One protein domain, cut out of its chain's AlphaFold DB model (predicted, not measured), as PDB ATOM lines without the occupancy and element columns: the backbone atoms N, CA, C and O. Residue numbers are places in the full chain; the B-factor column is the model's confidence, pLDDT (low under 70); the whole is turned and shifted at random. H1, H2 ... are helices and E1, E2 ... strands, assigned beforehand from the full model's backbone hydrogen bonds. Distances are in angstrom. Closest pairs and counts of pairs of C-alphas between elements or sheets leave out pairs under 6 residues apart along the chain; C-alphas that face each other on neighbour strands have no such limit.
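Overview. This is residues 5 to 61 of the 61 residues of an uncharacterized protein of Acidovorax sp. SD340 (UniProt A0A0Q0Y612). A small three-stranded sheet has helix H1 slanting over one face in two layers, and beyond H1 a second helix, H2, sticks out free. The 57 printed residues hold E1, E2, E3, H1, H2 in that order, mixed helices and strands; E1 E2 E3 is a meander, each strand the antiparallel neighbour of the one before. The whole is loose, radius of gyration of the C-alphas 12.8 A, spanning 33 by 27 by 17 A.

Arrangement. Start at E1, residues 5 to 7, a hairpin with E2, residues 15 to 18; N 6 and O 16 are 2.9 A apart, within hydrogen-bond range. E2 forms a hairpin with E3, residues 23 to 26; look at N 15 and O 26, 2.8 A. H1, residues 29 to 42, is on the sheet, over E3; their closest C-alphas are Leu 32 and Ala 26, 5.1 A. H2, residues 50 to 59, is apart from H1. In H1 and H2 every O i to N i+4 pair is within hydrogen-bond range.

Along the chain. Find C-alpha 5 at (18.192, -14.788, -43.958), where E1 begins. H1 runs 19.9 A; H2 runs 14.4 A to C-alpha 59 at (33.848, -13.162, -18.951).

Size, cuts and confidence. The printed part has no cut and no long link; residues 9 to 12 and 61 are under pLDDT 70.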
ATOM      1  N   VAL A   5      16.804 -14.522 -44.355       87.69
ATOM      2  CA  VAL A   5      18.192 -14.788 -43.958       87.69
ATOM      3  C   VAL A   5      19.068 -14.848 -45.199       87.69
ATOM      4  O   VAL A   5      18.832 -15.658 -46.094       87.69
ATOM      5  N   LYS A   6      20.105 -14.010 -45.244       89.69
ATOM      6  CA  LYS A   6      21.084 -13.981 -46.336       89.69
ATOM      7  C   LYS A   6      22.498 -13.992 -45.787       89.69
ATOM      8  O   LYS A   6      22.771 -13.424 -44.735       89.69
ATOM      9  N   ARG A   7      23.408 -14.604 -46.533       86.81
ATOM     10  CA  ARG A   7      24.846 -14.478 -46.296       86.81
ATOM     11  C   ARG A   7      25.335 -13.182 -46.947       86.81
ATOM     12  O   ARG A   7      25.003 -12.938 -48.107       86.81
ATOM     13  N   GLU A   8      26.069 -12.344 -46.219       84.19
ATOM     14  CA  GLU A   8      26.612 -11.101 -46.778       84.19
ATOM     15  C   GLU A   8      27.807 -11.408 -47.693       84.19
ATOM     16  O   GLU A   8      28.685 -12.198 -47.357       84.19
ATOM     17  N   SER A   9      27.841 -10.785 -48.875       65.00
ATOM     18  CA  SER A   9      28.895 -11.012 -49.882       65.00
ATOM     19  C   SER A   9      30.116 -10.092 -49.734       65.00
ATOM     20  O   SER A   9      31.027 -10.182 -50.547       65.00
ATOM     21  N   GLY A  10      30.144  -9.208 -48.728       67.81
ATOM     22  CA  GLY A  10      31.238  -8.246 -48.503       67.81
ATOM     23  C   GLY A  10      32.037  -8.451 -47.212       67.81
ATOM     24  O   GLY A  10      33.135  -7.921 -47.100       67.81
ATOM     25  N   ASN A  11      31.503  -9.229 -46.269       66.75
ATOM     26  CA  ASN A  11      32.173  -9.630 -45.035       66.75
ATOM     27  C   ASN A  11      32.187 -11.159 -45.022       66.75
ATOM     28  O   ASN A  11      31.146 -11.787 -44.812       66.75
ATOM     29  N   GLU A  12      33.338 -11.760 -45.338       69.62
ATOM     30  CA  GLU A  12      33.472 -13.216 -45.383       69.62
ATOM     31  C   GLU A  12      33.012 -13.827 -44.053       69.62
ATOM     32  O   GLU A  12      33.572 -13.555 -43.000       69.62
ATOM     33  N   GLY A  13      31.951 -14.635 -44.110       77.12
ATOM     34  CA  GLY A  13      31.426 -15.369 -42.956       77.12
ATOM     35  C   GLY A  13      30.180 -14.772 -42.309       77.12
ATOM     36  O   GLY A  13      29.513 -15.476 -41.570       77.12
ATOM     37  N   TRP A  14      29.778 -13.543 -42.634       88.00
ATOM     38  CA  TRP A  14      28.648 -12.909 -41.953       88.00
ATOM     39  C   TRP A  14      27.284 -13.295 -42.544       88.00
ATOM     40  O   TRP A  14      27.098 -13.420 -43.759       88.00
ATOM     41  N   TYR A  15      26.298 -13.438 -41.664       90.56
ATOM     42  CA  TYR A  15      24.895 -13.690 -41.962       90.56
ATOM     43  C   TYR A  15      24.045 -12.521 -41.473       90.56
ATOM     44  O   TYR A  15      24.270 -11.975 -40.395       90.56
ATOM     45  N   ALA A  16      23.027 -12.171 -42.251       91.88
ATOM     46  CA  ALA A  16      22.058 -11.137 -41.930       91.88
ATOM     47  C   ALA A  16      20.645 -11.724 -41.884       91.88
ATOM     48  O   ALA A  16      20.245 -12.459 -42.786       91.88
ATOM     49  N   ALA A  17      19.882 -11.367 -40.851       91.38
ATOM     50  CA  ALA A  17      18.457 -11.652 -40.727       91.38
ATOM     51  C   ALA A  17      17.682 -10.333 -40.800       91.38
ATOM     52  O   ALA A  17      17.800  -9.478 -39.918       91.38
ATOM     53  N   ILE A  18      16.889 -10.172 -41.858       90.50
ATOM     54  CA  ILE A  18      16.152  -8.939 -42.141       90.50
ATOM     55  C   ILE A  18      14.660  -9.179 -41.921       90.50
ATOM     56  O   ILE A  18      14.076 -10.127 -42.444       90.50
ATOM     57  N   SER A  19      14.033  -8.294 -41.152       87.00
ATOM     58  CA  SER A  19      12.581  -8.215 -41.003       87.00
ATOM     59  C   SER A  19      12.112  -6.775 -41.206       87.00
ATOM     60  O   SER A  19      12.912  -5.844 -41.263       87.00
ATOM     61  N   SER A  20      10.799  -6.556 -41.236       84.25
ATOM     62  CA  SER A  20      10.223  -5.206 -41.284       84.25
ATOM     63  C   SER A  20      10.499  -4.350 -40.038       84.25
ATOM     64  O   SER A  20      10.168  -3.167 -40.044       84.25
ATOM     65  N   ARG A  21      11.068  -4.918 -38.962       83.69
ATOM     66  CA  ARG A  21      11.277  -4.224 -37.676       83.69
ATOM     67  C   ARG A  21      12.738  -4.096 -37.256       83.69
ATOM     68  O   ARG A  21      13.051  -3.233 -36.441       83.69
ATOM     69  N   CYS A  22      13.619  -4.946 -37.774       84.56
ATOM     70  CA  CYS A  22      15.038  -4.931 -37.442       84.56
ATOM     71  C   CYS A  22      15.885  -5.630 -38.508       84.56
ATOM     72  O   CYS A  22      15.392  -6.462 -39.273       84.56
ATOM     73  N   SER A  23      17.175  -5.297 -38.501       89.19
ATOM     74  CA  SER A  23      18.227  -5.979 -39.248       89.19
ATOM     75  C   SER A  23      19.260  -6.477 -38.245       89.19
ATOM     76  O   SER A  23      19.896  -5.670 -37.574       89.19
ATOM     77  N   LEU A  24      19.421  -7.793 -38.147       89.88
ATOM     78  CA  LEU A  24      20.380  -8.446 -37.256       89.88
ATOM     79  C   LEU A  24      21.519  -9.033 -38.086       89.88
ATOM     80  O   LEU A  24      21.282  -9.455 -39.219       89.88
ATOM     81  N   ARG A  25      22.738  -9.051 -37.541       91.31
ATOM     82  CA  ARG A  25      23.928  -9.576 -38.222       91.31
ATOM     83  C   ARG A  25      24.810 -10.341 -37.241       91.31
ATOM     84  O   ARG A  25      24.960  -9.888 -36.111       91.31
ATOM     85  N   ALA A  26      25.365 -11.468 -37.674       91.19
ATOM     86  CA  ALA A  26      26.309 -12.269 -36.896       91.19
ATOM     87  C   ALA A  26      27.204 -13.118 -37.811       91.19
ATOM     88  O   ALA A  26      26.857 -13.362 -38.965       91.19
ATOM     89  N   GLU A  27      28.331 -13.589 -37.287       90.00
ATOM     90  CA  GLU A  27      29.330 -14.398 -38.011       90.00
ATOM     91  C   GLU A  27      28.933 -15.866 -38.163       90.00
ATOM     92  O   GLU A  27      29.458 -16.586 -39.010       90.00
ATOM     93  N   ASP A  28      27.971 -16.322 -37.371       88.81
ATOM     94  CA  ASP A  28      27.458 -17.674 -37.453       88.81
ATOM     95  C   ASP A  28      25.920 -17.699 -37.371       88.81
ATOM     96  O   ASP A  28      25.289 -16.833 -36.749       88.81
ATOM     97  N   PRO A  29      25.270 -18.692 -38.006       87.62
ATOM     98  CA  PRO A  29      23.814 -18.781 -38.007       87.62
ATOM     99  C   PRO A  29      23.200 -18.998 -36.616       87.62
ATOM    100  O   PRO A  29      22.037 -18.640 -36.412       87.62
ATOM    101  N   LEU A  30      23.937 -19.591 -35.666       89.19
ATOM    102  CA  LEU A  30      23.444 -19.855 -34.312       89.19
ATOM    103  C   LEU A  30      23.394 -18.561 -33.492       89.19
ATOM    104  O   LEU A  30      22.365 -18.286 -32.874       89.19
ATOM    105  N   ALA A  31      24.431 -17.727 -33.546       88.75
ATOM    106  CA  ALA A  31      24.430 -16.397 -32.948       88.75
ATOM    107  C   ALA A  31      23.355 -15.509 -33.580       88.75
ATOM    108  O   ALA A  31      22.640 -14.809 -32.862       88.75
ATOM    109  N   LEU A  32      23.153 -15.595 -34.901       90.00
ATOM    110  CA  LEU A  32      22.079 -14.858 -35.572       90.00
ATOM    111  C   LEU A  32      20.689 -15.270 -35.056       90.00
ATOM    112  O   LEU A  32      19.838 -14.412 -34.808       90.00
ATOM    113  N   LEU A  33      20.462 -16.572 -34.856       89.62
ATOM    114  CA  LEU A  33      19.234 -17.085 -34.248       89.62
ATOM    115  C   LEU A  33      19.088 -16.611 -32.794       89.62
ATOM    116  O   LEU A  33      17.997 -16.201 -32.394       89.62
ATOM    117  N   GLY A  34      20.176 -16.627 -32.022       90.12
ATOM    118  CA  GLY A  34      20.215 -16.113 -30.654       90.12
ATOM    119  C   GLY A  34      19.801 -14.643 -30.580       90.12
ATOM    120  O   GLY A  34      18.903 -14.296 -29.813       90.12
ATOM    121  N   LEU A  35      20.368 -13.795 -31.444       88.38
ATOM    122  CA  LEU A  35      20.005 -12.381 -31.559       88.38
ATOM    123  C   LEU A  35      18.529 -12.192 -31.919       88.38
ATOM    124  O   LEU A  35      17.856 -11.345 -31.331       88.38
ATOM    125  N   ALA A  36      18.000 -12.995 -32.847       88.81
ATOM    126  CA  ALA A  36      16.589 -12.933 -33.218       88.81
ATOM    127  C   ALA A  36      15.679 -13.280 -32.033       88.81
ATOM    128  O   ALA A  36      14.718 -12.560 -31.762       88.81
ATOM    129  N   LYS A  37      16.010 -14.328 -31.269       88.94
ATOM    130  CA  LYS A  37      15.261 -14.711 -30.062       88.94
ATOM    131  C   LYS A  37      15.352 -13.682 -28.948       88.94
ATOM    132  O   LYS A  37      14.346 -13.400 -28.298       88.94
ATOM    133  N   LEU A  38      16.519 -13.079 -28.765       86.81
ATOM    134  CA  LEU A  38      16.712 -12.021 -27.785       86.81
ATOM    135  C   LEU A  38      15.891 -10.775 -28.143       86.81
ATOM    136  O   LEU A  38      15.219 -10.213 -27.278       86.81
ATOM    137  N   TYR A  39      15.867 -10.405 -29.425       86.75
ATOM    138  CA  TYR A  39      15.047  -9.310 -29.936       86.75
ATOM    139  C   TYR A  39      13.542  -9.591 -29.796       86.75
ATOM    140  O   TYR A  39      12.790  -8.700 -29.401       86.75
ATOM    141  N   GLU A  40      13.087 -10.820 -30.067       87.00
ATOM    142  CA  GLU A  40      11.691 -11.233 -29.844       87.00
ATOM    143  C   GLU A  40      11.289 -11.122 -28.363       87.00
ATOM    144  O   GLU A  40      10.184 -10.670 -28.063       87.00
ATOM    145  N   ALA A  41      12.181 -11.498 -27.442       87.94
ATOM    146  CA  ALA A  41      11.907 -11.501 -26.005       87.94
ATOM    147  C   ALA A  41      11.971 -10.104 -25.364       87.94
ATOM    148  O   ALA A  41      11.136  -9.764 -24.528       87.94
ATOM    149  N   ARG A  42      12.972  -9.294 -25.730       86.75
ATOM    150  CA  ARG A  42      13.231  -7.977 -25.121       86.75
ATOM    151  C   ARG A  42      12.555  -6.823 -25.872       86.75
ATOM    152  O   ARG A  42      12.322  -5.761 -25.298       86.75
ATOM    153  N   GLY A  43      12.206  -7.037 -27.139       85.62
ATOM    154  CA  GLY A  43      11.521  -6.072 -27.991       85.62
ATOM    155  C   GLY A  43      12.433  -5.006 -28.608       85.62
ATOM    156  O   GLY A  43      13.610  -4.868 -28.291       85.62
ATOM    157  N   ALA A  44      11.848  -4.197 -29.495       80.19
ATOM    158  CA  ALA A  44      12.567  -3.246 -30.352       80.19
ATOM    159  C   ALA A  44      13.294  -2.102 -29.625       80.19
ATOM    160  O   ALA A  44      14.116  -1.425 -30.232       80.19
ATOM    161  N   LYS A  45      12.957  -1.853 -28.357       79.38
ATOM    162  CA  LYS A  45      13.576  -0.800 -27.537       79.38
ATOM    163  C   LYS A  45      14.749  -1.310 -26.707       79.38
ATOM    164  O   LYS A  45      15.327  -0.533 -25.954       79.38
ATOM    165  N   TRP A  46      15.050  -2.602 -26.795       79.69
ATOM    166  CA  TRP A  46      16.125  -3.189 -26.025       79.69
ATOM    167  C   TRP A  46      17.471  -2.624 -26.470       79.69
ATOM    168  O   TRP A  46      17.822  -2.669 -27.647       79.69
ATOM    169  N   GLN A  47      18.191  -2.080 -25.497       74.25
ATOM    170  CA  GLN A  47      19.569  -1.637 -25.603       74.25
ATOM    171  C   GLN A  47      20.279  -2.231 -24.385       74.25
ATOM    172  O   GLN A  47      19.786  -2.014 -23.273       74.25
ATOM    173  N   PRO A  48      21.346  -3.028 -24.565       77.88
ATOM    174  CA  PRO A  48      22.147  -3.473 -23.434       77.88
ATOM    175  C   PRO A  48      22.783  -2.255 -22.757       77.88
ATOM    176  O   PRO A  48      23.158  -1.302 -23.445       77.88
ATOM    177  N   SER A  49      22.881  -2.264 -21.427       83.81
ATOM    178  CA  SER A  49      23.623  -1.217 -20.718       83.81
ATOM    179  C   SER A  49      25.134  -1.421 -20.861       83.81
ATOM    180  O   SER A  49      25.604  -2.537 -21.096       83.81
ATOM    181  N   ASP A  50      25.906  -0.348 -20.685       85.25
ATOM    182  CA  ASP A  50      27.372  -0.403 -20.731       85.25
ATOM    183  C   ASP A  50      27.937  -1.403 -19.705       85.25
ATOM    184  O   ASP A  50      28.941  -2.073 -19.969       85.25
ATOM    185  N   GLU A  51      27.273  -1.564 -18.552       86.69
ATOM    186  CA  GLU A  51      27.638  -2.569 -17.550       86.69
ATOM    187  C   GLU A  51      27.375  -4.001 -18.027       86.69
ATOM    188  O   GLU A  51      28.218  -4.870 -17.815       86.69
ATOM    189  N   GLU A  52      26.236  -4.263 -18.682       80.50
ATOM    190  CA  GLU A  52      25.922  -5.586 -19.240       80.50
ATOM    191  C   GLU A  52      26.942  -5.987 -20.316       80.50
ATOM    192  O   GLU A  52      27.409  -7.128 -20.335       80.50
ATOM    193  N   VAL A  53      27.332  -5.039 -21.175       83.00
ATOM    194  CA  VAL A  53      28.363  -5.254 -22.204       83.00
ATOM    195  C   VAL A  53      29.725  -5.514 -21.558       83.00
ATOM    196  O   VAL A  53      30.409  -6.471 -21.924       83.00
ATOM    197  N   SER A  54      30.107  -4.705 -20.567       84.19
ATOM    198  CA  SER A  54      31.394  -4.846 -19.876       84.19
ATOM    199  C   SER A  54      31.507  -6.171 -19.121       84.19
ATOM    200  O   SER A  54      32.559  -6.809 -19.152       84.19
ATOM    201  N   ALA A  55      30.428  -6.619 -18.471       82.62
ATOM    202  CA  ALA A  55      30.401  -7.889 -17.749       82.62
ATOM    203  C   ALA A  55      30.566  -9.100 -18.683       82.62
ATOM    204  O   ALA A  55      31.259 -10.058 -18.332       82.62
ATOM    205  N   LEU A  56      29.965  -9.049 -19.877       81.44
ATOM    206  CA  LEU A  56      30.123 -10.094 -20.886       81.44
ATOM    207  C   LEU A  56      31.568 -10.150 -21.397       81.44
ATOM    208  O   LEU A  56      32.178 -11.215 -21.374       81.44
ATOM    209  N   LEU A  57      32.137  -9.003 -21.783       79.94
ATOM    210  CA  LEU A  57      33.513  -8.921 -22.286       79.94
ATOM    211  C   LEU A  57      34.548  -9.370 -21.248       79.94
ATOM    212  O   LEU A  57      35.525 -10.020 -21.599       79.94
ATOM    213  N   ALA A  58      34.323  -9.067 -19.967       83.75
ATOM    214  CA  ALA A  58      35.185  -9.529 -18.881       83.75
ATOM    215  C   ALA A  58      35.103 -11.048 -18.634       83.75
ATOM    216  O   ALA A  58      35.999 -11.601 -18.005       83.75
ATOM    217  N   SER A  59      34.041 -11.713 -19.100       74.19
ATOM    218  CA  SER A  59      33.848 -13.162 -18.951       74.19
ATOM    219  C   SER A  59      34.446 -13.978 -20.103       74.19
ATOM    220  O   SER A  59      34.598 -15.188 -19.960       74.19
ATOM    221  N   GLU A  60      34.784 -13.340 -21.229       70.62
ATOM    222  CA  GLU A  60      35.467 -13.968 -22.376       70.62
ATOM    223  C   GLU A  60      37.001 -13.790 -22.335       70.62
ATOM    224  O   GLU A  60      37.687 -14.120 -23.305       70.62
ATOM    225  N   GLY A  61      37.530 -13.254 -21.224       50.97
ATOM    226  CA  GLY A  61      38.958 -13.011 -20.973       50.97
ATOM    227  C   GLY A  61      39.665 -14.107 -20.184       50.97
ATOM    228  O   GLY A  61      39.020 -14.749 -19.326       50.97
TER     229      GLY A  61